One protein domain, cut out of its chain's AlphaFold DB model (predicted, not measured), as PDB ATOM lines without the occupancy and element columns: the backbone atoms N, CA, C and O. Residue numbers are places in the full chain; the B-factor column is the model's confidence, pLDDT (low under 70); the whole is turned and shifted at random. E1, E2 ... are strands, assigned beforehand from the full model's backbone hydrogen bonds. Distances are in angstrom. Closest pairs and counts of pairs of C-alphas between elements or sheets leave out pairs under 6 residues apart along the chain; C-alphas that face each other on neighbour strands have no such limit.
ATOM      1  N   ILE A  84      -2.090  25.900 -37.353       82.19
ATOM      2  CA  ILE A  84      -1.322  24.681 -37.075       82.19
ATOM      3  C   ILE A  84      -1.813  23.604 -38.037       82.19
ATOM      4  O   ILE A  84      -2.986  23.226 -37.982       82.19
ATOM      5  N   VAL A  85      -0.923  23.098 -38.891       84.62
ATOM      6  CA  VAL A  85      -1.223  21.980 -39.795       84.62
ATOM      7  C   VAL A  85      -0.342  20.794 -39.432       84.62
ATOM      8  O   VAL A  85       0.886  20.862 -39.482       84.62
ATOM      9  N   ALA A  86      -0.980  19.693 -39.038       84.12
ATOM     10  CA  ALA A  86      -0.286  18.436 -38.805       84.12
ATOM     11  C   ALA A  86      -0.153  17.666 -40.127       84.12
ATOM     12  O   ALA A  86      -1.159  17.350 -40.761       84.12
ATOM     13  N   GLY A  87       1.083  17.318 -40.493       82.00
ATOM     14  CA  GLY A  87       1.406  16.584 -41.719       82.00
ATOM     15  C   GLY A  87       1.733  17.482 -42.914       82.00
ATOM     16  O   GLY A  87       2.008  18.672 -42.751       82.00
ATOM     17  N   ASP A  88       1.743  16.878 -44.102       85.44
ATOM     18  CA  ASP A  88       2.108  17.547 -45.353       85.44
ATOM     19  C   ASP A  88       1.004  18.508 -45.814       85.44
ATOM     20  O   ASP A  88      -0.190  18.215 -45.704       85.44
ATOM     21  N   THR A  89       1.412  19.658 -46.344       87.44
ATOM     22  CA  THR A  89       0.525  20.727 -46.810       87.44
ATOM     23  C   THR A  89       0.826  21.037 -48.272       87.44
ATOM     24  O   THR A  89       1.912  21.512 -48.588       87.44
ATOM     25  N   ASP A  90      -0.148  20.797 -49.153       87.12
ATOM     26  CA  ASP A  90      -0.099  21.172 -50.573       87.12
ATOM     27  C   ASP A  90      -1.134  22.272 -50.840       87.12
ATOM     28  O   ASP A  90      -2.330  22.105 -50.570       87.12
ATOM     29  N   ILE A  91      -0.668  23.416 -51.337       87.38
ATOM     30  CA  ILE A  91      -1.495  24.578 -51.644       87.38
ATOM     31  C   ILE A  91      -1.333  24.915 -53.117       87.38
ATOM     32  O   ILE A  91      -0.282  25.359 -53.577       87.38
ATOM     33  N   THR A  92      -2.429  24.777 -53.858       83.31
ATOM     34  CA  THR A  92      -2.498  25.240 -55.243       83.31
ATOM     35  C   THR A  92      -2.960  26.696 -55.273       83.31
ATOM     36  O   THR A  92      -4.089  27.018 -54.899       83.31
ATOM     37  N   GLY A  93      -2.083  27.600 -55.715       83.06
ATOM     38  CA  GLY A  93      -2.338  29.039 -55.763       83.06
ATOM     39  C   GLY A  93      -1.732  29.821 -54.596       83.06
ATOM     40  O   GLY A  93      -0.817  29.364 -53.919       83.06
ATOM     41  N   LYS A  94      -2.220  31.053 -54.403       87.88
ATOM     42  CA  LYS A  94      -1.658  32.007 -53.440       87.88
ATOM     43  C   LYS A  94      -1.991  31.625 -51.995       87.88
ATOM     44  O   LYS A  94      -3.169  31.494 -51.661       87.88
ATOM     45  N   LEU A  95      -0.978  31.576 -51.131       88.62
ATOM     46  CA  LEU A  95      -1.135  31.490 -49.680       88.62
ATOM     47  C   LEU A  95      -0.970  32.874 -49.045       88.62
ATOM     48  O   LEU A  95      -0.015  33.601 -49.320       88.62
ATOM     49  N   THR A  96      -1.887  33.260 -48.161       88.00
ATOM     50  CA  THR A  96      -1.687  34.412 -47.274       88.00
ATOM     51  C   THR A  96      -2.141  34.069 -45.864       88.00
ATOM     52  O   THR A  96      -3.301  33.715 -45.672       88.00
ATOM     53  N   ILE A  97      -1.237  34.178 -44.888       87.44
ATOM     54  CA  ILE A  97      -1.530  33.913 -43.473       87.44
ATOM     55  C   ILE A  97      -1.163  35.140 -42.641       87.44
ATOM     56  O   ILE A  97      -0.057  35.675 -42.736       87.44
ATOM     57  N   ALA A  98      -2.108  35.576 -41.808       87.06
ATOM     58  CA  ALA A  98      -1.887  36.587 -40.784       87.06
ATOM     59  C   ALA A  98      -1.794  35.900 -39.413       87.06
ATOM     60  O   ALA A  98      -2.816  35.624 -38.781       87.06
ATOM     61  N   GLY A  99      -0.572  35.632 -38.964       87.06
ATOM     62  CA  GLY A  99      -0.244  34.951 -37.718       87.06
ATOM     63  C   GLY A  99       0.910  33.963 -37.878       87.06
ATOM     64  O   GLY A  99       1.366  33.675 -38.984       87.06
ATOM     65  N   ASP A 100       1.352  33.420 -36.745       90.81
ATOM     66  CA  ASP A 100       2.368  32.372 -36.722       90.81
ATOM     67  C   ASP A 100       1.833  31.082 -37.366       90.81
ATOM     68  O   ASP A 100       0.665  30.715 -37.192       90.81
ATOM     69  N   THR A 101       2.693  30.402 -38.118       92.25
ATOM     70  CA  THR A 101       2.384  29.166 -38.838       92.25
ATOM     71  C   THR A 101       3.403  28.096 -38.481       92.25
ATOM     72  O   THR A 101       4.598  28.281 -38.707       92.25
ATOM     73  N   ASP A 102       2.919  26.965 -37.970       92.75
ATOM     74  CA  ASP A 102       3.737  25.782 -37.697       92.75
ATOM     75  C   ASP A 102       3.236  24.600 -38.547       92.75
ATOM     76  O   ASP A 102       2.070  24.194 -38.451       92.75
ATOM     77  N   ILE A 103       4.126  24.040 -39.373       92.62
ATOM     78  CA  ILE A 103       3.870  22.884 -40.244       92.62
ATOM     79  C   ILE A 103       4.845  21.765 -39.874       92.62
ATOM     80  O   ILE A 103       6.059  21.958 -39.857       92.62
ATOM     81  N   THR A 104       4.329  20.574 -39.566       90.88
ATOM     82  CA  THR A 104       5.180  19.451 -39.126       90.88
ATOM     83  C   THR A 104       5.648  18.535 -40.261       90.88
ATOM     84  O   THR A 104       6.439  17.633 -39.999       90.88
ATOM     85  N   GLY A 105       5.119  18.698 -41.476       91.38
ATOM     86  CA  GLY A 105       5.480  17.914 -42.661       91.38
ATOM     87  C   GLY A 105       6.122  18.753 -43.766       91.38
ATOM     88  O   GLY A 105       6.652  19.834 -43.504       91.38
ATOM     89  N   LEU A 106       6.059  18.238 -44.995       92.94
ATOM     90  CA  LEU A 106       6.420  18.952 -46.223       92.94
ATOM     91  C   LEU A 106       5.459  20.127 -46.453       92.94
ATOM     92  O   LEU A 106       4.242  19.968 -46.316       92.94
ATOM     93  N   LEU A 107       5.987  21.278 -46.866       95.12
ATOM     94  CA  LEU A 107       5.192  22.376 -47.412       95.12
ATOM     95  C   LEU A 107       5.453  22.512 -48.912       95.12
ATOM     96  O   LEU A 107       6.575  22.798 -49.319       95.12
ATOM     97  N   THR A 108       4.409  22.372 -49.725       94.50
ATOM     98  CA  THR A 108       4.449  22.668 -51.160       94.50
ATOM     99  C   THR A 108       3.424  23.744 -51.502       94.50
ATOM    100  O   THR A 108       2.240  23.603 -51.193       94.50
ATOM    101  N   ILE A 109       3.865  24.831 -52.142       93.56
ATOM    102  CA  ILE A 109       2.988  25.924 -52.577       93.56
ATOM    103  C   ILE A 109       3.222  26.230 -54.059       93.56
ATOM    104  O   ILE A 109       4.291  26.679 -54.474       93.56
ATOM    105  N   ALA A 110       2.180  26.032 -54.866       91.31
ATOM    106  CA  ALA A 110       2.155  26.362 -56.287       91.31
ATOM    107  C   ALA A 110       1.637  27.793 -56.536       91.31
ATOM    108  O   ALA A 110       0.643  27.992 -57.247       91.31
ATOM    109  N   GLY A 111       2.248  28.787 -55.891       91.19
ATOM    110  CA  GLY A 111       1.902  30.201 -56.016       91.19
ATOM    111  C   GLY A 111       2.600  31.104 -54.996       91.19
ATOM    112  O   GLY A 111       3.372  30.660 -54.149       91.19
ATOM    113  N   ASP A 112       2.287  32.400 -55.069       93.38
ATOM    114  CA  ASP A 112       2.853  33.396 -54.155       93.38
ATOM    115  C   ASP A 112       2.491  33.094 -52.693       93.38
ATOM    116  O   ASP A 112       1.346  32.763 -52.372       93.38
ATOM    117  N   THR A 113       3.450  33.288 -51.793       94.94
ATOM    118  CA  THR A 113       3.296  33.051 -50.357       94.94
ATOM    119  C   THR A 113       3.557  34.332 -49.582       94.94
ATOM    120  O   THR A 113       4.626  34.920 -49.687       94.94
ATOM    121  N   GLY A 114       2.583  34.767 -48.782       94.62
ATOM    122  CA  GLY A 114       2.724  35.901 -47.868       94.62
ATOM    123  C   GLY A 114       2.383  35.502 -46.439       94.62
ATOM    124  O   GLY A 114       1.222  35.229 -46.142       94.62
ATOM    125  N   ILE A 115       3.362  35.492 -45.539       93.94
ATOM    126  CA  ILE A 115       3.147  35.148 -44.130       93.94
ATOM    127  C   ILE A 115       3.584  36.321 -43.262       93.94
ATOM    128  O   ILE A 115       4.708  36.804 -43.353       93.94
ATOM    129  N   THR A 116       2.667  36.814 -42.434       92.56
ATOM    130  CA  THR A 116       2.967  37.805 -41.394       92.56
ATOM    131  C   THR A 116       2.957  37.097 -40.050       92.56
ATOM    132  O   THR A 116       1.898  36.663 -39.615       92.56
ATOM    133  N   GLY A 117       4.103  37.001 -39.393       91.56
ATOM    134  CA  GLY A 117       4.323  36.151 -38.228       91.56
ATOM    135  C   GLY A 117       5.467  35.172 -38.469       91.56
ATOM    136  O   GLY A 117       6.070  35.141 -39.543       91.56
ATOM    137  N   LYS A 118       5.775  34.380 -37.446       95.50
ATOM    138  CA  LYS A 118       6.787  33.330 -37.522       95.50
ATOM    139  C   LYS A 118       6.307  32.188 -38.422       95.50
ATOM    140  O   LYS A 118       5.171  31.742 -38.286       95.50
ATOM    141  N   LEU A 119       7.183  31.663 -39.272       96.88
ATOM    142  CA  LEU A 119       6.953  30.435 -40.035       96.88
ATOM    143  C   LEU A 119       7.960  29.363 -39.610       96.88
ATOM    144  O   LEU A 119       9.161  29.527 -39.822       96.88
ATOM    145  N   THR A 120       7.469  28.266 -39.030       96.75
ATOM    146  CA  THR A 120       8.269  27.077 -38.700       96.75
ATOM    147  C   THR A 120       7.805  25.887 -39.537       96.75
ATOM    148  O   THR A 120       6.628  25.530 -39.507       96.75
ATOM    149  N   ILE A 121       8.726  25.232 -40.244       96.69
ATOM    150  CA  ILE A 121       8.444  24.043 -41.056       96.69
ATOM    151  C   ILE A 121       9.436  22.942 -40.677       96.69
ATOM    152  O   ILE A 121      10.641  23.105 -40.827       96.69
ATOM    153  N   ALA A 122       8.955  21.810 -40.167       94.12
ATOM    154  CA  ALA A 122       9.840  20.713 -39.762       94.12
ATOM    155  C   ALA A 122      10.355  19.871 -40.949       94.12
ATOM    156  O   ALA A 122      11.338  19.147 -40.803       94.12
ATOM    157  N   GLY A 123       9.671  19.918 -42.096       94.19
ATOM    158  CA  GLY A 123      10.063  19.223 -43.321       94.19
ATOM    159  C   GLY A 123      10.639  20.149 -44.390       94.19
ATOM    160  O   GLY A 123      10.914  21.326 -44.146       94.19
ATOM    161  N   ASP A 124      10.787  19.592 -45.592       97.06
ATOM    162  CA  ASP A 124      11.182  20.337 -46.785       97.06
ATOM    163  C   ASP A 124      10.130  21.408 -47.138       97.06
ATOM    164  O   ASP A 124       8.946  21.298 -46.805       97.06
ATOM    165  N   THR A 125      10.574  22.460 -47.819       97.94
ATOM    166  CA  THR A 125       9.744  23.572 -48.290       97.94
ATOM    167  C   THR A 125      10.000  23.791 -49.774       97.94
ATOM    168  O   THR A 125      11.125  24.096 -50.157       97.94
ATOM    169  N   ASP A 126       8.964  23.664 -50.600       97.75
ATOM    170  CA  ASP A 126       8.994  23.941 -52.039       97.75
ATOM    171  C   ASP A 126       7.934  24.996 -52.374       97.75
ATOM    172  O   ASP A 126       6.729  24.752 -52.259       97.75
ATOM    173  N   ILE A 127       8.377  26.193 -52.754       97.31
ATOM    174  CA  ILE A 127       7.489  27.292 -53.133       97.31
ATOM    175  C   ILE A 127       7.814  27.734 -54.554       97.31
ATOM    176  O   ILE A 127       8.928  28.144 -54.876       97.31
ATOM    177  N   THR A 128       6.803  27.728 -55.416       95.06
ATOM    178  CA  THR A 128       6.888  28.332 -56.750       95.06
ATOM    179  C   THR A 128       6.109  29.642 -56.756       95.06
ATOM    180  O   THR A 128       4.899  29.648 -56.567       95.06
ATOM    181  N   GLY A 129       6.789  30.765 -56.970       94.38
ATOM    182  CA  GLY A 129       6.204  32.102 -56.849       94.38
ATOM    183  C   GLY A 129       6.971  32.997 -55.882       94.38
ATOM    184  O   GLY A 129       7.983  32.602 -55.303       94.38
ATOM    185  N   ALA A 130       6.504  34.236 -55.735       97.19
ATOM    186  CA  ALA A 130       7.128  35.183 -54.820       97.19
ATOM    187  C   ALA A 130       6.832  34.797 -53.364       97.19
ATOM    188  O   ALA A 130       5.684  34.518 -53.015       97.19
ATOM    189  N   THR A 131       7.852  34.819 -52.510       98.12
ATOM    190  CA  THR A 131       7.726  34.496 -51.084       98.12
ATOM    191  C   THR A 131       8.062  35.717 -50.244       98.12
ATOM    192  O   THR A 131       9.141  36.282 -50.377       98.12
ATOM    193  N   THR A 132       7.161  36.101 -49.344       98.19
ATOM    194  CA  THR A 132       7.402  37.130 -48.331       98.19
ATOM    195  C   THR A 132       7.051  36.574 -46.957       98.19
ATOM    196  O   THR A 132       5.894  36.229 -46.702       98.19
ATOM    197  N   VAL A 133       8.026  36.531 -46.051       98.06
ATOM    198  CA  VAL A 133       7.816  36.203 -44.634       98.06
ATOM    199  C   VAL A 133       8.219  37.407 -43.794       98.06
ATOM    200  O   VAL A 133       9.364  37.843 -43.817       98.06
ATOM    201  N   THR A 134       7.259  37.976 -43.066       95.94
ATOM    202  CA  THR A 134       7.487  39.066 -42.109       95.94
ATOM    203  C   THR A 134       7.437  38.502 -40.695       95.94
ATOM    204  O   THR A 134       6.381  38.475 -40.067       95.94
ATOM    205  N   GLY A 135       8.581  38.020 -40.224       96.00
ATOM    206  CA  GLY A 135       8.791  37.280 -38.987       96.00
ATOM    207  C   GLY A 135       9.947  36.290 -39.150       96.00
ATOM    208  O   GLY A 135      10.530  36.165 -40.226       96.00
ATOM    209  N   ASP A 136      10.279  35.567 -38.081       98.25
ATOM    210  CA  ASP A 136      11.323  34.543 -38.155       98.25
ATOM    211  C   ASP A 136      10.892  33.404 -39.091       98.25
ATOM    212  O   ASP A 136       9.781  32.878 -38.978       98.25
ATOM    213  N   PHE A 137      11.792  32.995 -39.982       98.50
ATOM    214  CA  PHE A 137      11.604  31.856 -40.871       98.50
ATOM    215  C   PHE A 137      12.537  30.725 -40.447       98.50
ATOM    216  O   PHE A 137      13.750  30.905 -40.319       98.50
ATOM    217  N   THR A 138      11.981  29.547 -40.185       98.31
ATOM    218  CA  THR A 138      12.755  28.353 -39.851       98.31
ATOM    219  C   THR A 138      12.254  27.155 -40.638       98.31
ATOM    220  O   THR A 138      11.071  26.827 -40.562       98.31
ATOM    221  N   THR A 139      13.162  26.470 -41.329       97.75
ATOM    222  CA  THR A 139      12.906  25.133 -41.871       97.75
ATOM    223  C   THR A 139      14.002  24.157 -41.449       97.75
ATOM    224  O   THR A 139      15.189  24.492 -41.480       97.75
ATOM    225  N   ASP A 140      13.596  22.965 -41.011       95.62
ATOM    226  CA  ASP A 140      14.506  21.870 -40.648       95.62
ATOM    227  C   ASP A 140      14.824  20.934 -41.832       95.62
ATOM    228  O   ASP A 140      15.576  19.969 -41.665       95.62
ATOM    229  N   GLY A 141      14.246  21.210 -43.008       95.69
ATOM    230  CA  GLY A 141      14.497  20.500 -44.258       95.69
ATOM    231  C   GLY A 141      15.112  21.388 -45.340       95.69
ATOM    232  O   GLY A 141      15.588  22.499 -45.099       95.69
ATOM    233  N   ASN A 142      15.100  20.877 -46.570       98.06
ATOM    234  CA  ASN A 142      15.552  21.629 -47.734       98.06
ATOM    235  C   ASN A 142      14.591  22.781 -48.044       98.06
ATOM    236  O   ASN A 142      13.373  22.623 -47.950       98.06
ATOM    237  N   LEU A 143      15.137  23.910 -48.485       98.44
ATOM    238  CA  LEU A 143      14.376  25.037 -49.006       98.44
ATOM    239  C   LEU A 143      14.589  25.149 -50.511       98.44
ATOM    240  O   LEU A 143      15.715  25.347 -50.956       98.44
ATOM    241  N   ILE A 144      13.504  25.095 -51.273       98.56
ATOM    242  CA  ILE A 144      13.484  25.396 -52.700       98.56
ATOM    243  C   ILE A 144      12.486  26.531 -52.923       98.56
ATOM    244  O   ILE A 144      11.307  26.398 -52.594       98.56
ATOM    245  N   VAL A 145      12.946  27.653 -53.480       98.38
ATOM    246  CA  VAL A 145      12.062  28.757 -53.874       98.38
ATOM    247  C   VAL A 145      12.346  29.194 -55.303       98.38
ATOM    248  O   VAL A 145      13.425  29.677 -55.634       98.38
ATOM    249  N   ASN A 146      11.332  29.074 -56.155       98.00
ATOM    250  CA  ASN A 146      11.364  29.525 -57.541       98.00
ATOM    251  C   ASN A 146      10.618  30.858 -57.676       98.00
ATOM    252  O   ASN A 146       9.481  30.908 -58.153       98.00
ATOM    253  N   GLY A 147      11.258  31.940 -57.240       97.25
ATOM    254  CA  GLY A 147      10.747  33.304 -57.307       97.25
ATOM    255  C   GLY A 147      11.483  34.262 -56.358       97.25
ATOM    256  O   GLY A 147      12.293  33.833 -55.533       97.25
ATOM    257  N   PRO A 148      11.216  35.580 -56.452       98.19
ATOM    258  CA  PRO A 148      11.752  36.550 -55.503       98.19
ATOM    259  C   PRO A 148      11.367  36.191 -54.063       98.19
ATOM    260  O   PRO A 148      10.206  35.883 -53.794       98.19
ATOM    261  N   THR A 149      12.333  36.252 -53.154       98.56
ATOM    262  CA  THR A 149      12.185  35.845 -51.756       98.56
ATOM    263  C   THR A 149      12.585  36.988 -50.831       98.56
ATOM    264  O   THR A 149      13.719  37.460 -50.871       98.56
ATOM    265  N   GLU A 150      11.662  37.419 -49.979       98.62
ATOM    266  CA  GLU A 150      11.869  38.434 -48.951       98.62
ATOM    267  C   GLU A 150      11.626  37.829 -47.565       98.62
ATOM    268  O   GLU A 150      10.517  37.398 -47.244       98.62
ATOM    269  N   LEU A 151      12.672  37.791 -46.740       98.44
ATOM    270  CA  LEU A 151      12.627  37.254 -45.381       98.44
ATOM    271  C   LEU A 151      13.010  38.358 -44.394       98.44
ATOM    272  O   LEU A 151      14.170  38.753 -44.306       98.44
ATOM    273  N   ASN A 152      12.031  38.862 -43.651       97.00
ATOM    274  CA  ASN A 152      12.217  39.933 -42.675       97.00
ATOM    275  C   ASN A 152      12.176  39.331 -41.267       97.00
ATOM    276  O   ASN A 152      11.096  39.055 -40.750       97.00
ATOM    277  N   GLY A 153      13.335  39.116 -40.648       96.94
ATOM    278  CA  GLY A 153      13.483  38.389 -39.384       96.94
ATOM    279  C   GLY A 153      14.681  37.441 -39.388       96.94
ATOM    280  O   GLY A 153      15.482  37.414 -40.324       96.94
ATOM    281  N   LEU A 154      14.832  36.645 -38.327       98.38
ATOM    282  CA  LEU A 154      15.866  35.612 -38.292       98.38
ATOM    283  C   LEU A 154      15.495  34.481 -39.259       98.38
ATOM    284  O   LEU A 154      14.456  33.844 -39.104       98.38
ATOM    285  N   THR A 155      16.386  34.185 -40.202       98.62
ATOM    286  CA  THR A 155      16.260  33.040 -41.107       98.62
ATOM    287  C   THR A 155      17.176  31.906 -40.664       98.62
ATOM    288  O   THR A 155      18.388  32.093 -40.529       98.62
ATOM    289  N   ARG A 156      16.606  30.718 -40.446       98.62
ATOM    290  CA  ARG A 156      17.343  29.485 -40.137       98.62
ATOM    291  C   ARG A 156      16.907  28.359 -41.063       98.62
ATOM    292  O   ARG A 156      15.746  27.972 -41.050       98.62
ATOM    293  N   ILE A 157      17.842  27.805 -41.817       98.56
ATOM    294  CA  ILE A 157      17.581  26.682 -42.719       98.56
ATOM    295  C   ILE A 157      18.537  25.551 -42.351       98.56
ATOM    296  O   ILE A 157      19.755  25.743 -42.340       98.56
ATOM    297  N   THR A 158      18.000  24.381 -42.016       96.31
ATOM    298  CA  THR A 158      18.781  23.159 -41.804       96.31
ATOM    299  C   THR A 158      18.555  22.242 -42.998       96.31
ATOM    300  O   THR A 158      17.552  21.554 -43.063       96.31
ATOM    301  N   GLY A 159      19.480  22.227 -43.952       96.31
ATOM    302  CA  GLY A 159      19.297  21.519 -45.216       96.31
ATOM    303  C   GLY A 159      19.857  22.306 -46.391       96.31
ATOM    304  O   GLY A 159      20.459  23.369 -46.218       96.31
ATOM    305  N   ASN A 160      19.671  21.766 -47.591       98.19
ATOM    306  CA  ASN A 160      20.079  22.452 -48.808       98.19
ATOM    307  C   ASN A 160      19.141  23.631 -49.075       98.19
ATOM    308  O   ASN A 160      17.936  23.529 -48.860       98.19
ATOM    309  N   THR A 161      19.686  24.730 -49.578       98.56
ATOM    310  CA  THR A 161      18.914  25.890 -50.030       98.56
ATOM    311  C   THR A 161      19.134  26.081 -51.523       98.56
ATOM    312  O   THR A 161      20.278  26.173 -51.949       98.56
ATOM    313  N   ASP A 162      18.059  26.157 -52.297       98.56
ATOM    314  CA  ASP A 162      18.060  26.535 -53.710       98.56
ATOM    315  C   ASP A 162      17.029  27.649 -53.908       98.56
ATOM    316  O   ASP A 162      15.825  27.446 -53.733       98.56
ATOM    317  N   ILE A 163      17.498  28.857 -54.210       98.56
ATOM    318  CA  ILE A 163      16.622  29.996 -54.479       98.56
ATOM    319  C   ILE A 163      16.940  30.538 -55.861       98.56
ATOM    320  O   ILE A 163      18.019  31.074 -56.111       98.56
ATOM    321  N   THR A 164      15.954  30.461 -56.748       98.00
ATOM    322  CA  THR A 164      15.993  31.100 -58.059       98.00
ATOM    323  C   THR A 164      15.197  32.398 -58.021       98.00
ATOM    324  O   THR A 164      13.989  32.393 -57.794       98.00
ATOM    325  N   GLY A 165      15.860  33.523 -58.284       96.81
ATOM    326  CA  GLY A 165      15.299  34.866 -58.143       96.81
ATOM    327  C   GLY A 165      16.128  35.745 -57.208       96.81
ATOM    328  O   GLY A 165      17.232  35.394 -56.804       96.81
ATOM    329  N   ILE A 166      15.607  36.930 -56.883       98.12
ATOM    330  CA  ILE A 166      16.251  37.827 -55.914       98.12
ATOM    331  C   ILE A 166      15.988  37.294 -54.503       98.12
ATOM    332  O   ILE A 166      14.827  37.085 -54.155       98.12
ATOM    333  N   LEU A 167      17.035  37.142 -53.692       98.56
ATOM    334  CA  LEU A 167      16.921  36.914 -52.252       98.56
ATOM    335  C   LEU A 167      17.216  38.218 -51.511       98.56
ATOM    336  O   LEU A 167      18.311  38.769 -51.614       98.56
ATOM    337  N   THR A 168      16.255  38.688 -50.726       98.44
ATOM    338  CA  THR A 168      16.430  39.787 -49.775       98.44
ATOM    339  C   THR A 168      16.156  39.300 -48.361       98.44
ATOM    340  O   THR A 168      15.106  38.710 -48.101       98.44
ATOM    341  N   THR A 169      17.077  39.559 -47.439       98.44
ATOM    342  CA  THR A 169      16.901  39.246 -46.017       98.44
ATOM    343  C   THR A 169      17.142  40.499 -45.180       98.44
ATOM    344  O   THR A 169      18.226  41.076 -45.249       98.44
ATOM    345  N   ASP A 170      16.155  40.920 -44.390       97.75
ATOM    346  CA  ASP A 170      16.313  41.953 -43.356       97.75
ATOM    347  C   ASP A 170      16.346  41.275 -41.982       97.75
ATOM    348  O   ASP A 170      15.333  41.100 -41.301       97.75
ATOM    349  N   GLY A 171      17.526  40.779 -41.625       97.25
ATOM    350  CA  GLY A 171      17.785  39.958 -40.455       97.25
ATOM    351  C   GLY A 171      18.967  39.014 -40.672       97.25
ATOM    352  O   GLY A 171      19.599  38.981 -41.727       97.25
ATOM    353  N   ASN A 172      19.294  38.235 -39.641       98.44
ATOM    354  CA  ASN A 172      20.395  37.280 -39.735       98.44
ATOM    355  C   ASN A 172      19.998  36.083 -40.609       98.44
ATOM    356  O   ASN A 172      18.915  35.522 -40.433       98.44
ATOM    357  N   LEU A 173      20.915  35.639 -41.468       98.56
ATOM    358  CA  LEU A 173      20.777  34.432 -42.278       98.56
ATOM    359  C   LEU A 173      21.701  33.339 -41.741       98.56
ATOM    360  O   LEU A 173      22.915  33.524 -41.666       98.56
ATOM    361  N   ILE A 174      21.134  32.191 -41.378       98.69
ATOM    362  CA  ILE A 174      21.885  31.013 -40.942       98.69
ATOM    363  C   ILE A 174      21.445  29.816 -41.781       98.69
ATOM    364  O   ILE A 174      20.305  29.369 -41.660       98.69
ATOM    365  N   VAL A 175      22.358  29.270 -42.580       98.62
ATOM    366  CA  VAL A 175      22.109  28.079 -43.399       98.62
ATOM    367  C   VAL A 175      23.092  26.977 -43.034       98.62
ATOM    368  O   VAL A 175      24.309  27.169 -43.053       98.62
ATOM    369  N   ASN A 176      22.554  25.811 -42.693       98.06
ATOM    370  CA  ASN A 176      23.315  24.605 -42.400       98.06
ATOM    371  C   ASN A 176      23.145  23.575 -43.515       98.06
ATOM    372  O   ASN A 176      22.451  22.573 -43.347       98.06
ATOM    373  N   GLY A 177      23.789  23.841 -44.646       97.50
ATOM    374  CA  GLY A 177      23.800  22.988 -45.822       97.50
ATOM    375  C   GLY A 177      24.266  23.742 -47.074       97.50
ATOM    376  O   GLY A 177      24.390  24.971 -47.061       97.50
ATOM    377  N   PRO A 178      24.544  23.011 -48.170       98.31
ATOM    378  CA  PRO A 178      24.775  23.593 -49.487       98.31
ATOM    379  C   PRO A 178      23.714  24.633 -49.862       98.31
ATOM    380  O   PRO A 178      22.521  24.393 -49.701       98.31
ATOM    381  N   THR A 179      24.156  25.779 -50.365       98.62
ATOM    382  CA  THR A 179      23.313  26.922 -50.716       98.62
ATOM    383  C   THR A 179      23.604  27.345 -52.149       98.62
ATOM    384  O   THR A 179      24.730  27.731 -52.452       98.62
ATOM    385  N   GLU A 180      22.592  27.299 -53.006       98.69
ATOM    386  CA  GLU A 180      22.620  27.781 -54.381       98.69
ATOM    387  C   GLU A 180      21.651  28.958 -54.534       98.69
ATOM    388  O   GLU A 180      20.462  28.845 -54.241       98.69
ATOM    389  N   LEU A 181      22.171  30.113 -54.957       98.50
ATOM    390  CA  LEU A 181      21.398  31.341 -55.137       98.50
ATOM    391  C   LEU A 181      21.543  31.830 -56.579       98.50
ATOM    392  O   LEU A 181      22.566  32.391 -56.983       98.50
ATOM    393  N   ASN A 182      20.489  31.627 -57.359       97.44
ATOM    394  CA  ASN A 182      20.404  31.983 -58.768       97.44
ATOM    395  C   ASN A 182      19.724  33.355 -58.926       97.44
ATOM    396  O   ASN A 182      18.571  33.470 -59.351       97.44
ATOM    397  N   GLY A 183      20.451  34.409 -58.548       96.50
ATOM    398  CA  GLY A 183      20.027  35.806 -58.641       96.50
ATOM    399  C   GLY A 183      20.801  36.715 -57.684       96.50
ATOM    400  O   GLY A 183      21.778  36.298 -57.065       96.50
ATOM    401  N   ILE A 184      20.384  37.981 -57.579       98.00
ATOM    402  CA  ILE A 184      20.994  38.931 -56.635       98.00
ATOM    403  C   ILE A 184      20.596  38.542 -55.212       98.00
ATOM    404  O   ILE A 184      19.412  38.377 -54.923       98.00
ATOM    405  N   THR A 185      21.581  38.466 -54.322       98.56
ATOM    406  CA  THR A 185      21.392  38.233 -52.891       98.56
ATOM    407  C   THR A 185      21.758  39.488 -52.112       98.56
ATOM    408  O   THR A 185      22.884  39.973 -52.206       98.56
ATOM    409  N   SER A 186      20.821  40.015 -51.326       98.56
ATOM    410  CA  SER A 186      21.040  41.164 -50.449       98.56
ATOM    411  C   SER A 186      20.608  40.842 -49.023       98.56
ATOM    412  O   SER A 186      19.439  40.572 -48.766       98.56
ATOM    413  N   ILE A 187      21.552  40.870 -48.087       98.75
ATOM    414  CA  ILE A 187      21.317  40.520 -46.686       98.75
ATOM    415  C   ILE A 187      21.707  41.703 -45.804       98.75
ATOM    416  O   ILE A 187      22.835  42.192 -45.860       98.75
ATOM    417  N   THR A 188      20.786  42.156 -44.960       98.31
ATOM    418  CA  THR A 188      21.050  43.112 -43.882       98.31
ATOM    419  C   THR A 188      21.053  42.359 -42.562       98.31
ATOM    420  O   THR A 188      20.003  41.988 -42.056       98.31
ATOM    421  N   GLY A 189      22.236  42.113 -42.003       97.81
ATOM    422  CA  GLY A 189      22.407  41.279 -40.815       97.81
ATOM    423  C   GLY A 189      23.606  40.345 -40.932       97.81
ATOM    424  O   GLY A 189      24.343  40.362 -41.920       97.81
ATOM    425  N   ASN A 190      23.817  39.530 -39.902       98.44
ATOM    426  CA  ASN A 190      24.899  38.555 -39.893       98.44
ATOM    427  C   ASN A 190      24.546  37.377 -40.805       98.44
ATOM    428  O   ASN A 190      23.441  36.840 -40.721       98.44
ATOM    429  N   THR A 191      25.508  36.921 -41.600       98.69
ATOM    430  CA  THR A 191      25.364  35.739 -42.454       98.69
ATOM    431  C   THR A 191      26.275  34.622 -41.966       98.69
ATOM    432  O   THR A 191      27.464  34.826 -41.726       98.69
ATOM    433  N   THR A 192      25.731  33.420 -41.814       98.62
ATOM    434  CA  THR A 192      26.504  32.200 -41.573       98.62
ATOM    435  C   THR A 192      26.004  31.100 -42.491       98.62
ATOM    436  O   THR A 192      24.851  30.692 -42.389       98.62
ATOM    437  N   VAL A 193      26.876  30.594 -43.358       98.56
ATOM    438  CA  VAL A 193      26.576  29.446 -44.221       98.56
ATOM    439  C   VAL A 193      27.594  28.357 -43.929       98.56
ATOM    440  O   VAL A 193      28.799  28.597 -43.983       98.56
ATOM    441  N   THR A 194      27.123  27.160 -43.591       97.38
ATOM    442  CA  THR A 194      27.972  25.970 -43.476       97.38
ATOM    443  C   THR A 194      27.699  25.037 -44.651       97.38
ATOM    444  O   THR A 194      26.551  24.705 -44.929       97.38
ATOM    445  N   GLY A 195      28.751  24.624 -45.361       95.81
ATOM    446  CA  GLY A 195      28.639  23.926 -46.646       95.81
ATOM    447  C   GLY A 195      29.072  24.787 -47.837       95.81
ATOM    448  O   GLY A 195      29.673  25.843 -47.672       95.81
ATOM    449  N   LEU A 196      28.822  24.284 -49.048       97.75
ATOM    450  CA  LEU A 196      29.102  25.000 -50.297       97.75
ATOM    451  C   LEU A 196      28.140  26.188 -50.446       97.75
ATOM    452  O   LEU A 196      26.936  25.983 -50.341       97.75
ATOM    453  N   LEU A 197      28.651  27.382 -50.741       98.44
ATOM    454  CA  LEU A 197      27.856  28.518 -51.210       98.44
ATOM    455  C   LEU A 197      28.169  28.777 -52.685       98.44
ATOM    456  O   LEU A 197      29.318  29.057 -53.024       98.44
ATOM    457  N   THR A 198      27.155  28.720 -53.541       98.38
ATOM    458  CA  THR A 198      27.232  29.111 -54.952       98.38
ATOM    459  C   THR A 198      26.249  30.238 -55.238       98.38
ATOM    460  O   THR A 198      25.060  30.104 -54.951       98.38
ATOM    461  N   THR A 199      26.716  31.338 -55.830       98.19
ATOM    462  CA  THR A 199      25.837  32.425 -56.289       98.19
ATOM    463  C   THR A 199      26.103  32.754 -57.757       98.19
ATOM    464  O   THR A 199      27.227  33.091 -58.127       98.19
ATOM    465  N   ASP A 200      25.076  32.690 -58.608       96.38
ATOM    466  CA  ASP A 200      25.193  33.113 -60.020       96.38
ATOM    467  C   ASP A 200      24.986  34.635 -60.194       96.38
ATOM    468  O   ASP A 200      25.277  35.215 -61.239       96.38
ATOM    469  N   GLY A 201      24.513  35.316 -59.145       96.25
ATOM    470  CA  GLY A 201      24.394  36.773 -59.085       96.25
ATOM    471  C   GLY A 201      25.306  37.422 -58.046       96.25
ATOM    472  O   GLY A 201      26.189  36.781 -57.465       96.25
ATOM    473  N   ASP A 202      25.079  38.719 -57.834       98.44
ATOM    474  CA  ASP A 202      25.807  39.521 -56.852       98.44
ATOM    475  C   ASP A 202      25.449  39.101 -55.418       98.44
ATOM    476  O   ASP A 202      24.278  38.864 -55.107       98.44
ATOM    477  N   LEU A 203      26.449  39.073 -54.537       98.56
ATOM    478  CA  LEU A 203      26.300  38.869 -53.101       98.56
ATOM    479  C   LEU A 203      26.589  40.177 -52.358       98.56
ATOM    480  O   LEU A 203      27.723  40.648 -52.318       98.56
ATOM    481  N   ILE A 204      25.566  40.744 -51.727       98.75
ATOM    482  CA  ILE A 204      25.656  41.991 -50.964       98.75
ATOM    483  C   ILE A 204      25.270  41.700 -49.515       98.75
ATOM    484  O   ILE A 204      24.114  41.382 -49.237       98.75
ATOM    485  N   VAL A 205      26.209  41.839 -48.581       98.75
ATOM    486  CA  VAL A 205      25.962  41.603 -47.152       98.75
ATOM    487  C   VAL A 205      26.344  42.821 -46.318       98.75
ATOM    488  O   VAL A 205      27.515  43.181 -46.170       98.75
ATOM    489  N   ASN A 206      25.337  43.431 -45.700       98.38
ATOM    490  CA  ASN A 206      25.485  44.540 -44.764       98.38
ATOM    491  C   ASN A 206      25.633  44.025 -43.324       98.38
ATOM    492  O   ASN A 206      24.822  44.330 -42.448       98.38
ATOM    493  N   GLY A 207      26.655  43.209 -43.077       98.19
ATOM    494  CA  GLY A 207      26.940  42.636 -41.764       98.19
ATOM    495  C   GLY A 207      28.091  41.627 -41.789       98.19
ATOM    496  O   GLY A 207      28.619  41.320 -42.861       98.19
ATOM    497  N   PRO A 208      28.528  41.139 -40.615       98.56
ATOM    498  CA  PRO A 208      29.503  40.059 -40.508       98.56
ATOM    499  C   PRO A 208      29.076  38.807 -41.282       98.56
ATOM    500  O   PRO A 208      27.932  38.366 -41.177       98.56
ATOM    501  N   THR A 209      30.007  38.214 -42.020       98.69
ATOM    502  CA  THR A 209      29.789  37.053 -42.885       98.69
ATOM    503  C   THR A 209      30.786  35.953 -42.550       98.69
ATOM    504  O   THR A 209      31.995  36.171 -42.596       98.69
ATOM    505  N   MET A 210      30.278  34.760 -42.243       98.62
ATOM    506  CA  MET A 210      31.067  33.556 -41.993       98.62
ATOM    507  C   MET A 210      30.652  32.441 -42.950       98.62
ATOM    508  O   MET A 210      29.510  31.982 -42.913       98.62
ATOM    509  N   LEU A 211      31.582  31.990 -43.790       98.38
ATOM    510  CA  LEU A 211      31.352  30.934 -44.774       98.38
ATOM    511  C   LEU A 211      32.239  29.727 -44.449       98.38
ATOM    512  O   LEU A 211      33.452  29.735 -44.642       98.38
ATOM    513  N   ASN A 212      31.623  28.666 -43.935       95.56
ATOM    514  CA  ASN A 212      32.311  27.446 -43.519       95.56
ATOM    515  C   ASN A 212      32.189  26.386 -44.618       95.56
ATOM    516  O   ASN A 212      31.460  25.398 -44.486       95.56
ATOM    517  N   GLY A 213      32.885  26.621 -45.725       95.25
ATOM    518  CA  GLY A 213      32.927  25.737 -46.884       95.25
ATOM    519  C   GLY A 213      33.472  26.451 -48.115       95.25
ATOM    520  O   GLY A 213      34.017  27.548 -48.021       95.25
ATOM    521  N   ILE A 214      33.380  25.803 -49.276       97.75
ATOM    522  CA  ILE A 214      33.766  26.441 -50.540       97.75
ATOM    523  C   ILE A 214      32.734  27.523 -50.867       97.75
ATOM    524  O   ILE A 214      31.537  27.293 -50.731       97.75
ATOM    525  N   THR A 215      33.207  28.676 -51.318       98.38
ATOM    526  CA  THR A 215      32.392  29.789 -51.800       98.38
ATOM    527  C   THR A 215      32.742  30.049 -53.261       98.38
ATOM    528  O   THR A 215      33.909  30.296 -53.564       98.38
ATOM    529  N   ASP A 216      31.759  29.988 -54.157       98.50
ATOM    530  CA  ASP A 216      31.899  30.284 -55.587       98.50
ATOM    531  C   ASP A 216      30.840  31.305 -56.017       98.50
ATOM    532  O   ASP A 216      29.643  31.021 -56.038       98.50
ATOM    533  N   ILE A 217      31.281  32.526 -56.308       98.50
ATOM    534  CA  ILE A 217      30.419  33.666 -56.622       98.50
ATOM    535  C   ILE A 217      30.740  34.128 -58.040       98.50
ATOM    536  O   ILE A 217      31.861  34.536 -58.358       98.50
ATOM    537  N   VAL A 218      29.745  34.082 -58.922       98.00
ATOM    538  CA  VAL A 218      29.875  34.552 -60.303       98.00
ATOM    539  C   VAL A 218      29.804  36.078 -60.377       98.00
ATOM    540  O   VAL A 218      30.594  36.691 -61.101       98.00
ATOM    541  N   GLY A 219      28.879  36.686 -59.632       97.50
ATOM    542  CA  GLY A 219      28.676  38.131 -59.586       97.50
ATOM    543  C   GLY A 219      29.712  38.889 -58.753       97.50
ATOM    544  O   GLY A 219      30.784  38.380 -58.413       97.50
ATOM    545  N   ALA A 220      29.388  40.146 -58.458       98.31
ATOM    546  CA  ALA A 220      30.133  40.980 -57.527       98.31
ATOM    547  C   ALA A 220      29.873  40.564 -56.074       98.31
ATOM    548  O   ALA A 220      28.773  40.142 -55.726       98.31
ATOM    549  N   THR A 221      30.865  40.763 -55.212       98.62
ATOM    550  CA  THR A 221      30.738  40.549 -53.767       98.62
ATOM    551  C   THR A 221      30.991  41.856 -53.036       98.62
ATOM    552  O   THR A 221      32.063  42.440 -53.175       98.62
ATOM    553  N   THR A 222      30.047  42.294 -52.209       98.62
ATOM    554  CA  THR A 222      30.225  43.441 -51.312       98.62
ATOM    555  C   THR A 222      29.857  43.034 -49.896       98.62
ATOM    556  O   THR A 222      28.712  42.676 -49.631       98.62
ATOM    557  N   VAL A 223      30.811  43.125 -48.968       98.75
ATOM    558  CA  VAL A 223      30.572  42.853 -47.544       98.75
ATOM    559  C   VAL A 223      31.045  44.034 -46.710       98.75
ATOM    560  O   VAL A 223      32.224  44.390 -46.714       98.75
ATOM    561  N   THR A 224      30.117  44.669 -45.990       97.50
ATOM    562  CA  THR A 224      30.452  45.847 -45.175       97.50
ATOM    563  C   THR A 224      30.964  45.493 -43.781       97.50
ATOM    564  O   THR A 224      31.630  46.317 -43.157       97.50
ATOM    565  N   GLY A 225      30.613  44.309 -43.268       97.88
ATOM    566  CA  GLY A 225      31.111  43.780 -41.999       97.88
ATOM    567  C   GLY A 225      32.384  42.949 -42.163       97.88
ATOM    568  O   GLY A 225      33.009  42.946 -43.223       97.88
ATOM    569  N   ASP A 226      32.759  42.238 -41.099       98.44
ATOM    570  CA  ASP A 226      33.867  41.281 -41.149       98.44
ATOM    571  C   ASP A 226      33.517  40.115 -42.082       98.44
ATOM    572  O   ASP A 226      32.386  39.630 -42.082       98.44
ATOM    573  N   PHE A 227      34.484  39.659 -42.868       98.56
ATOM    574  CA  PHE A 227      34.339  38.547 -43.795       98.56
ATOM    575  C   PHE A 227      35.331  37.447 -43.435       98.56
ATOM    576  O   PHE A 227      36.545  37.641 -43.507       98.56
ATOM    577  N   THR A 228      34.812  36.283 -43.065       98.31
ATOM    578  CA  THR A 228      35.617  35.111 -42.720       98.31
ATOM    579  C   THR A 228      35.194  33.913 -43.555       98.31
ATOM    580  O   THR A 228      33.999  33.622 -43.648       98.31
ATOM    581  N   THR A 229      36.155  33.188 -44.123       97.69
ATOM    582  CA  THR A 229      35.896  31.904 -44.787       97.69
ATOM    583  C   THR A 229      36.991  30.894 -44.477       97.69
ATOM    584  O   THR A 229      38.178  31.138 -44.713       97.69
ATOM    585  N   ASP A 230      36.572  29.729 -43.989       94.50
ATOM    586  CA  ASP A 230      37.472  28.606 -43.711       94.50
ATOM    587  C   ASP A 230      37.816  27.830 -44.992       94.50
ATOM    588  O   ASP A 230      38.888  27.231 -45.110       94.50
ATOM    589  N   GLY A 231      36.896  27.813 -45.961       95.38
ATOM    590  CA  GLY A 231      37.086  27.136 -47.240       95.38
ATOM    591  C   GLY A 231      37.564  28.067 -48.350       95.38
ATOM    592  O   GLY A 231      37.831  29.252 -48.140       95.38
ATOM    593  N   ASN A 232      37.707  27.500 -49.549       97.88
ATOM    594  CA  ASN A 232      38.176  28.245 -50.716       97.88
ATOM    595  C   ASN A 232      37.179  29.339 -51.099       97.88
ATOM    596  O   ASN A 232      35.979  29.081 -51.154       97.88
ATOM    597  N   LEU A 233      37.695  30.511 -51.449       98.31
ATOM    598  CA  LEU A 233      36.932  31.617 -52.004       98.31
ATOM    599  C   LEU A 233      37.237  31.756 -53.493       98.31
ATOM    600  O   LEU A 233      38.387  31.965 -53.882       98.31
ATOM    601  N   ILE A 234      36.208  31.684 -54.326       98.50
ATOM    602  CA  ILE A 234      36.273  31.928 -55.762       98.50
ATOM    603  C   ILE A 234      35.259  33.025 -56.076       98.50
ATOM    604  O   ILE A 234      34.072  32.864 -55.814       98.50
ATOM    605  N   VAL A 235      35.723  34.148 -56.623       98.50
ATOM    606  CA  VAL A 235      34.853  35.242 -57.071       98.50
ATOM    607  C   VAL A 235      35.233  35.649 -58.489       98.50
ATOM    608  O   VAL A 235      36.388  35.986 -58.772       98.50
ATOM    609  N   ASN A 236      34.274  35.599 -59.411       97.88
ATOM    610  CA  ASN A 236      34.492  36.000 -60.798       97.88
ATOM    611  C   ASN A 236      34.325  37.515 -60.993       97.88
ATOM    612  O   ASN A 236      35.063  38.102 -61.789       97.88
ATOM    613  N   GLY A 237      33.388  38.138 -60.276       97.44
ATOM    614  CA  GLY A 237      33.177  39.582 -60.278       97.44
ATOM    615  C   GLY A 237      34.161  40.361 -59.396       97.44
ATOM    616  O   GLY A 237      35.145  39.805 -58.898       97.44
ATOM    617  N   PRO A 238      33.948  41.682 -59.250       98.00
ATOM    618  CA  PRO A 238      34.680  42.503 -58.295       98.00
ATOM    619  C   PRO A 238      34.278  42.165 -56.854       98.00
ATOM    620  O   PRO A 238      33.115  41.885 -56.576       98.00
ATOM    621  N   THR A 239      35.237  42.252 -55.941       98.44
ATOM    622  CA  THR A 239      35.080  41.959 -54.517       98.44
ATOM    623  C   THR A 239      35.481  43.182 -53.698       98.44
ATOM    624  O   THR A 239      36.624  43.629 -53.787       98.44
ATOM    625  N   GLU A 240      34.558  43.692 -52.884       98.44
ATOM    626  CA  GLU A 240      34.776  44.771 -51.918       98.44
ATOM    627  C   GLU A 240      34.504  44.265 -50.494       98.44
ATOM    628  O   GLU A 240      33.370  43.906 -50.165       98.44
ATOM    629  N   LEU A 241      35.531  44.248 -49.637       98.25
ATOM    630  CA  LEU A 241      35.413  43.840 -48.230       98.25
ATOM    631  C   LEU A 241      35.870  44.974 -47.307       98.25
ATOM    632  O   LEU A 241      37.038  45.376 -47.311       98.25
ATOM    633  N   ASN A 242      34.942  45.497 -46.502       95.62
ATOM    634  CA  ASN A 242      35.194  46.693 -45.696       95.62
ATOM    635  C   ASN A 242      35.549  46.425 -44.225       95.62
ATOM    636  O   ASN A 242      36.176  47.273 -43.585       95.62
ATOM    637  N   GLY A 243      35.181  45.264 -43.681       95.62
ATOM    638  CA  GLY A 243      35.595  44.830 -42.345       95.62
ATOM    639  C   GLY A 243      36.937  44.097 -42.332       95.62
ATOM    640  O   GLY A 243      37.713  44.135 -43.290       95.62
ATOM    641  N   LEU A 244      37.219  43.408 -41.225       97.69
ATOM    642  CA  LEU A 244      38.319  42.447 -41.164       97.69
ATOM    643  C   LEU A 244      38.053  41.324 -42.170       97.69
ATOM    644  O   LEU A 244      36.957  40.779 -42.210       97.69
ATOM    645  N   THR A 245      39.058  40.974 -42.964       98.12
ATOM    646  CA  THR A 245      39.004  39.852 -43.904       98.12
ATOM    647  C   THR A 245      39.936  38.745 -43.425       98.12
ATOM    648  O   THR A 245      41.128  38.988 -43.233       98.12
ATOM    649  N   ASP A 246      39.407  37.540 -43.236       98.12
ATOM    650  CA  ASP A 246      40.176  36.353 -42.857       98.12
ATOM    651  C   ASP A 246      39.801  35.186 -43.771       98.12
ATOM    652  O   ASP A 246      38.700  34.640 -43.692       98.12
ATOM    653  N   ILE A 247      40.691  34.842 -44.698       97.88
ATOM    654  CA  ILE A 247      40.452  33.777 -45.670       97.88
ATOM    655  C   ILE A 247      41.506  32.693 -45.473       97.88
ATOM    656  O   ILE A 247      42.673  32.863 -45.832       97.88
ATOM    657  N   VAL A 248      41.079  31.561 -44.914       96.94
ATOM    658  CA  VAL A 248      41.963  30.425 -44.623       96.94
ATOM    659  C   VAL A 248      42.209  29.587 -45.878       96.94
ATOM    660  O   VAL A 248      43.335  29.165 -46.151       96.94
ATOM    661  N   GLY A 249      41.153  29.336 -46.656       96.62
ATOM    662  CA  GLY A 249      41.225  28.556 -47.888       96.62
ATOM    663  C   GLY A 249      41.923  29.282 -49.041       96.62
ATOM    664  O   GLY A 249      42.332  30.439 -48.948       96.62
ATOM    665  N   ALA A 250      42.062  28.592 -50.175       97.75
ATOM    666  CA  ALA A 250      42.604  29.213 -51.381       97.75
ATOM    667  C   ALA A 250      41.679  30.338 -51.868       97.75
ATOM    668  O   ALA A 250      40.463  30.166 -51.915       97.75
ATOM    669  N   THR A 251      42.258  31.465 -52.270       98.06
ATOM    670  CA  THR A 251      41.531  32.636 -52.769       98.06
ATOM    671  C   THR A 251      41.786  32.809 -54.257       98.06
ATOM    672  O   THR A 251      42.932  32.911 -54.691       98.06
ATOM    673  N   THR A 252      40.727  32.881 -55.056       98.31
ATOM    674  CA  THR A 252      40.780  33.287 -56.462       98.31
ATOM    675  C   THR A 252      39.779  34.403 -56.711       98.31
ATOM    676  O   THR A 252      38.577  34.165 -56.676       98.31
ATOM    677  N   VAL A 253      40.263  35.602 -57.030       98.19
ATOM    678  CA  VAL A 253      39.411  36.718 -57.468       98.19
ATOM    679  C   VAL A 253      39.791  37.080 -58.898       98.19
ATOM    680  O   VAL A 253      40.950  37.393 -59.186       98.19
ATOM    681  N   LYS A 254      38.840  36.985 -59.833       96.50
ATOM    682  CA  LYS A 254      39.083  37.350 -61.237       96.50
ATOM    683  C   LYS A 254      38.904  38.845 -61.489       96.50
ATOM    684  O   LYS A 254      39.632  39.385 -62.319       96.50
ATOM    685  N   GLY A 255      37.952  39.476 -60.803       95.19
ATOM    686  CA  GLY A 255      37.732  40.916 -60.845       95.19
ATOM    687  C   GLY A 255      38.679  41.695 -59.932       95.19
ATOM    688  O   GLY A 255      39.723  41.198 -59.510       95.19
ATOM    689  N   LEU A 256      38.297  42.941 -59.650       95.62
ATOM    690  CA  LEU A 256      38.946  43.786 -58.648       95.62
ATOM    691  C   LEU A 256      38.860  43.141 -57.256       95.62
ATOM    692  O   LEU A 256      37.806  42.620 -56.910       95.62
ATOM    693  N   PHE A 257      39.913  43.245 -56.447       96.75
ATOM    694  CA  PHE A 257      39.866  42.937 -55.017       96.75
ATOM    695  C   PHE A 257      40.217  44.193 -54.205       96.75
ATOM    696  O   PHE A 257      41.391  44.549 -54.095       96.75
ATOM    697  N   ASP A 258      39.203  44.892 -53.687       96.00
ATOM    698  CA  ASP A 258      39.346  46.074 -52.822       96.00
ATOM    699  C   ASP A 258      39.035  45.687 -51.373       96.00
ATOM    700  O   ASP A 258      37.923  45.272 -51.041       96.00
ATOM    701  N   VAL A 259      40.037  45.797 -50.506       95.31
ATOM    702  CA  VAL A 259      39.917  45.488 -49.082       95.31
ATOM    703  C   VAL A 259      40.375  46.673 -48.243       95.31
ATOM    704  O   VAL A 259      41.454  47.244 -48.443       95.31
ATOM    705  N   THR A 260      39.554  47.069 -47.270       92.88
ATOM    706  CA  THR A 260      39.847  48.256 -46.453       92.88
ATOM    707  C   THR A 260      40.263  47.934 -45.021       92.88
ATOM    708  O   THR A 260      41.107  48.647 -44.470       92.88
ATOM    709  N   GLY A 261      39.758  46.844 -44.438       92.06
ATOM    710  CA  GLY A 261      40.177  46.350 -43.129       92.06
ATOM    711  C   GLY A 261      41.465  45.518 -43.155       92.06
ATOM    712  O   GLY A 261      42.108  45.332 -44.192       92.06
ATOM    713  N   LYS A 262      41.868  45.015 -41.979       95.06
ATOM    714  CA  LYS A 262      42.974  44.048 -41.878       95.06
ATOM    715  C   LYS A 262      42.600  42.800 -42.679       95.06
ATOM    716  O   LYS A 262      41.529  42.252 -42.451       95.06
ATOM    717  N   THR A 263      43.489  42.354 -43.558       96.12
ATOM    718  CA  THR A 263      43.271  41.198 -44.429       96.12
ATOM    719  C   THR A 263      44.333  40.136 -44.167       96.12
ATOM    720  O   THR A 263      45.519  40.428 -44.324       96.12
ATOM    721  N   ASN A 264      43.924  38.920 -43.800       96.94
ATOM    722  CA  ASN A 264      44.791  37.742 -43.823       96.94
ATOM    723  C   ASN A 264      44.312  36.781 -44.919       96.94
ATOM    724  O   ASN A 264      43.122  36.470 -44.998       96.94
ATOM    725  N   LEU A 265      45.240  36.317 -45.754       97.25
ATOM    726  CA  LEU A 265      45.014  35.297 -46.778       97.25
ATOM    727  C   LEU A 265      46.012  34.157 -46.548       97.25
ATOM    728  O   LEU A 265      47.193  34.272 -46.894       97.25
ATOM    729  N   ASP A 266      45.561  33.060 -45.946       95.94
ATOM    730  CA  ASP A 266      46.465  31.966 -45.576       95.94
ATOM    731  C   ASP A 266      46.665  30.938 -46.693       95.94
ATOM    732  O   ASP A 266      47.747  30.362 -46.852       95.94
ATOM    733  N   GLY A 267      45.639  30.734 -47.517       95.94
ATOM    734  CA  GLY A 267      45.706  29.851 -48.672       95.94
ATOM    735  C   GLY A 267      46.473  30.438 -49.861       95.94
ATOM    736  O   GLY A 267      46.891  31.599 -49.895       95.94
ATOM    737  N   GLU A 268      46.646  29.615 -50.901       97.06
ATOM    738  CA  GLU A 268      47.135  30.107 -52.193       97.06
ATOM    739  C   GLU A 268      46.204  31.206 -52.712       97.06
ATOM    740  O   GLU A 268      44.990  31.030 -52.775       97.06
ATOM    741  N   THR A 269      46.783  32.346 -53.070       97.44
ATOM    742  CA  THR A 269      46.058  33.552 -53.456       97.44
ATOM    743  C   THR A 269      46.357  33.882 -54.909       97.44
ATOM    744  O   THR A 269      47.504  34.147 -55.272       97.44
ATOM    745  N   THR A 270      45.326  33.908 -55.746       97.88
ATOM    746  CA  THR A 270      45.385  34.394 -57.125       97.88
ATOM    747  C   THR A 270      44.399  35.541 -57.310       97.88
ATOM    748  O   THR A 270      43.191  35.329 -57.301       97.88
ATOM    749  N   ILE A 271      44.908  36.748 -57.533       97.12
ATOM    750  CA  ILE A 271      44.091  37.910 -57.900       97.12
ATOM    751  C   ILE A 271      44.442  38.259 -59.343       97.12
ATOM    752  O   ILE A 271      45.564  38.677 -59.624       97.12
ATOM    753  N   ASN A 272      43.526  38.012 -60.282       95.00
ATOM    754  CA  ASN A 272      43.775  38.302 -61.699       95.00
ATOM    755  C   ASN A 272      43.471  39.761 -62.057       95.00
ATOM    756  O   ASN A 272      44.099  40.277 -62.979       95.00
ATOM    757  N   GLY A 273      42.532  40.401 -61.354       93.94
ATOM    758  CA  GLY A 273      42.297  41.839 -61.455       93.94
ATOM    759  C   GLY A 273      43.259  42.650 -60.588       93.94
ATOM    760  O   GLY A 273      44.297  42.151 -60.143       93.94
ATOM    761  N   ASP A 274      42.914  43.915 -60.372       93.25
ATOM    762  CA  ASP A 274      43.688  44.816 -59.518       93.25
ATOM    763  C   ASP A 274      43.491  44.470 -58.034       93.25
ATOM    764  O   ASP A 274      42.431  43.991 -57.626       93.25
ATOM    765  N   LEU A 275      44.523  44.723 -57.228       93.50
ATOM    766  CA  LEU A 275      44.489  44.568 -55.774       93.50
ATOM    767  C   LEU A 275      44.645  45.942 -55.115       93.50
ATOM    768  O   LEU A 275      45.712  46.554 -55.218       93.50
ATOM    769  N   PHE A 276      43.616  46.390 -54.392       91.75
ATOM    770  CA  PHE A 276      43.668  47.574 -53.536       91.75
ATOM    771  C   PHE A 276      43.539  47.162 -52.073       91.75
ATOM    772  O   PHE A 276      42.572  46.523 -51.678       91.75
ATOM    773  N   VAL A 277      44.521  47.548 -51.258       90.44
ATOM    774  CA  VAL A 277      44.526  47.258 -49.821       90.44
ATOM    775  C   VAL A 277      44.781  48.550 -49.058       90.44
ATOM    776  O   VAL A 277      45.859  49.136 -49.171       90.44
ATOM    777  N   LYS A 278      43.797  49.008 -48.279       89.50
ATOM    778  CA  LYS A 278      43.967  50.178 -47.392       89.50
ATOM    779  C   LYS A 278      44.435  49.777 -45.992       89.50
ATOM    780  O   LYS A 278      45.155  50.542 -45.349       89.50
ATOM    781  N   GLY A 279      44.029  48.598 -45.521       87.94
ATOM    782  CA  GLY A 279      44.449  48.024 -44.244       87.94
ATOM    783  C   GLY A 279      45.756  47.223 -44.337       87.94
ATOM    784  O   GLY A 279      46.343  47.098 -45.410       87.94
ATOM    785  N   PRO A 280      46.253  46.666 -43.218       90.06
ATOM    786  CA  PRO A 280      47.359  45.712 -43.253       90.06
ATOM    787  C   PRO A 280      46.972  44.442 -44.023       90.06
ATOM    788  O   PRO A 280      45.905  43.884 -43.768       90.06
ATOM    789  N   LEU A 281      47.861  43.969 -44.901       91.38
ATOM    790  CA  LEU A 281      47.730  42.699 -45.619       91.38
ATOM    791  C   LEU A 281      48.793  41.707 -45.134       91.38
ATOM    792  O   LEU A 281      49.990  41.994 -45.195       91.38
ATOM    793  N   GLU A 282      48.352  40.528 -44.711       92.88
ATOM    794  CA  GLU A 282      49.187  39.357 -44.466       92.88
ATOM    795  C   GLU A 282      48.790  38.253 -45.451       92.88
ATOM    796  O   GLU A 282      47.627  37.873 -45.529       92.88
ATOM    797  N   VAL A 283      49.750  37.752 -46.232       92.69
ATOM    798  CA  VAL A 283      49.540  36.605 -47.128       92.69
ATOM    799  C   VAL A 283      50.604  35.568 -46.817       92.69
ATOM    800  O   VAL A 283      51.795  35.849 -46.975       92.69
ATOM    801  N   THR A 284      50.195  34.396 -46.330       90.81
ATOM    802  CA  THR A 284      51.133  33.329 -45.934       90.81
ATOM    803  C   THR A 284      51.274  32.251 -47.011       90.81
ATOM    804  O   THR A 284      52.355  31.671 -47.169       90.81
ATOM    805  N   GLY A 285      50.226  32.030 -47.808       89.38
ATOM    806  CA  GLY A 285      50.245  31.161 -48.980       89.38
ATOM    807  C   GLY A 285      50.998  31.751 -50.180       89.38
ATOM    808  O   GLY A 285      51.440  32.899 -50.192       89.38
ATOM    809  N   LYS A 286      51.151  30.952 -51.246       91.19
ATOM    810  CA  LYS A 286      51.721  31.442 -52.514       91.19
ATOM    811  C   LYS A 286      50.804  32.510 -53.106       91.19
ATOM    812  O   LYS A 286      49.601  32.290 -53.194       91.19
ATOM    813  N   THR A 287      51.371  33.620 -53.569       93.56
ATOM    814  CA  THR A 287      50.602  34.721 -54.163       93.56
ATOM    815  C   THR A 287      50.924  34.888 -55.643       93.56
ATOM    816  O   THR A 287      52.091  34.966 -56.031       93.56
ATOM    817  N   LYS A 288      49.884  35.012 -56.468       93.88
ATOM    818  CA  LYS A 288      49.954  35.458 -57.859       93.88
ATOM    819  C   LYS A 288      49.034  36.665 -58.041       93.88
ATOM    820  O   LYS A 288      47.822  36.541 -57.907       93.88
ATOM    821  N   LEU A 289      49.613  37.813 -58.379       92.75
ATOM    822  CA  LEU A 289      48.882  39.042 -58.700       92.75
ATOM    823  C   LEU A 289      49.054  39.323 -60.196       92.75
ATOM    824  O   LEU A 289      50.183  39.400 -60.682       92.75
ATOM    825  N   GLY A 290      47.946  39.362 -60.936       87.25
ATOM    826  CA  GLY A 290      47.918  39.533 -62.392       87.25
ATOM    827  C   GLY A 290      47.689  40.974 -62.851       87.25
ATOM    828  O   GLY A 290      48.232  41.359 -63.888       87.25
TER     829      GLY A 290
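Overview. This is residues 84 to 290 of the 446 residues of an uncharacterized protein of Arthrobacter sp. MYb227 (UniProt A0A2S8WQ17). The chain is wound in stacked turns, a solenoid in the form of a straight rod with a three-sided cross-section; each full turn lays one short strand in each of three walls, first E1, E2 and E3, then E4, E5 and E6, and E34 adds one last strand. The walls are well-formed, nearly flat parallel sheets, in the orders E1 E4 E7 E10 E13 E16 E19 E22 E25 E28 E31 E34, then E2 E5 E8 E11 E14 E17 E20 E23 E26 E29 E32, then E3 E6 E9 E12 E15 E18 E21 E24 E27 E30 E33. The printed part has 207 residues with no named helix and 34 named strands, E1 to E34 in order along the chain; the class is all strand. The whole is compact by its radius of gyration of the C-alphas, 18.2 A, and spans 55 by 21 by 20 A.

Arrangement. Residues 84 to 85, outside the named strands, pair parallel with residues 102 to 103 of E3, residues 101 to 103. E1, residues 89 to 92, and E2, residues 95 to 98, meet only through their link, as do E2 and E3. E1 is an edge strand, parallel to its neighbour E4, residues 107 to 110, at 4 degrees; N 108 and O 89 are within hydrogen-bond range at 2.9 A. E2 is parallel to E5, residues 113 to 116, at 3 degrees, with N 114 and O 95 within that range at 2.9 A. E3 is parallel to E6, residues 119 to 121, at 4 degrees, with N 120 and O 101 within it at 2.9 A. Between sheets, the closest C-alphas of E1 and E3 are those of Thr 89 and Ile 103, 7.7 A apart, and those of E2 and E4 are Leu 95 and Ile 109, 7.5 A apart. E3 and E5 are only just apart, their closest C-alphas at 8.0 A. Farther along, E18, residues 191 to 194, is nearest to the mean of the C-alphas, its centre 6.9 A from it; it is parallel to E21, residues 209 to 212, at 2 degrees, with N 210 and O 191 at 2.9 A, within hydrogen-bond range. E31, residues 269 to 271, is parallel to the edge strand E34, residues 287 to 289, at 2 degrees, with N 288 and O 269 within that range at 2.8 A. E1 and E34 are apart.

Along the chain. E1 runs 10.0 A from C-alpha 89 at (0.525, 20.727, -46.810) to C-alpha 92 at (-2.498, 25.240, -55.243), and E2 is 10.3 A long. E7 covers residues 125 to 128, E8 131 to 134, E9 137 to 139, E10 143 to 146, E11 149 to 152, E12 155 to 158, E13 161 to 164, E14 167 to 170, E15 173 to 176, E16 179 to 182 and E17 185 to 188. E19 covers residues 197 to 199, E20 203 to 206, E22 215 to 217, E23 221 to 223, E24 227 to 229, E25 233 to 235, E26 239 to 241, E27 245 to 247, E28 251 to 253, E29 257 to 259, E30 263 to 265, E32 275 to 277 and E33 281 to 283. E34 is 6.5 A long and ends with C-alpha 289 at (48.882, 39.042, -58.700).

Size, cuts and confidence. The C-alphas of Ala 86 and Gly 290 are the two farthest apart, at 57.7 A. The printed part has no cut, and the links between successive strands are tight. The mean pLDDT of the printed part is 95.7, and no printed residue is under 70.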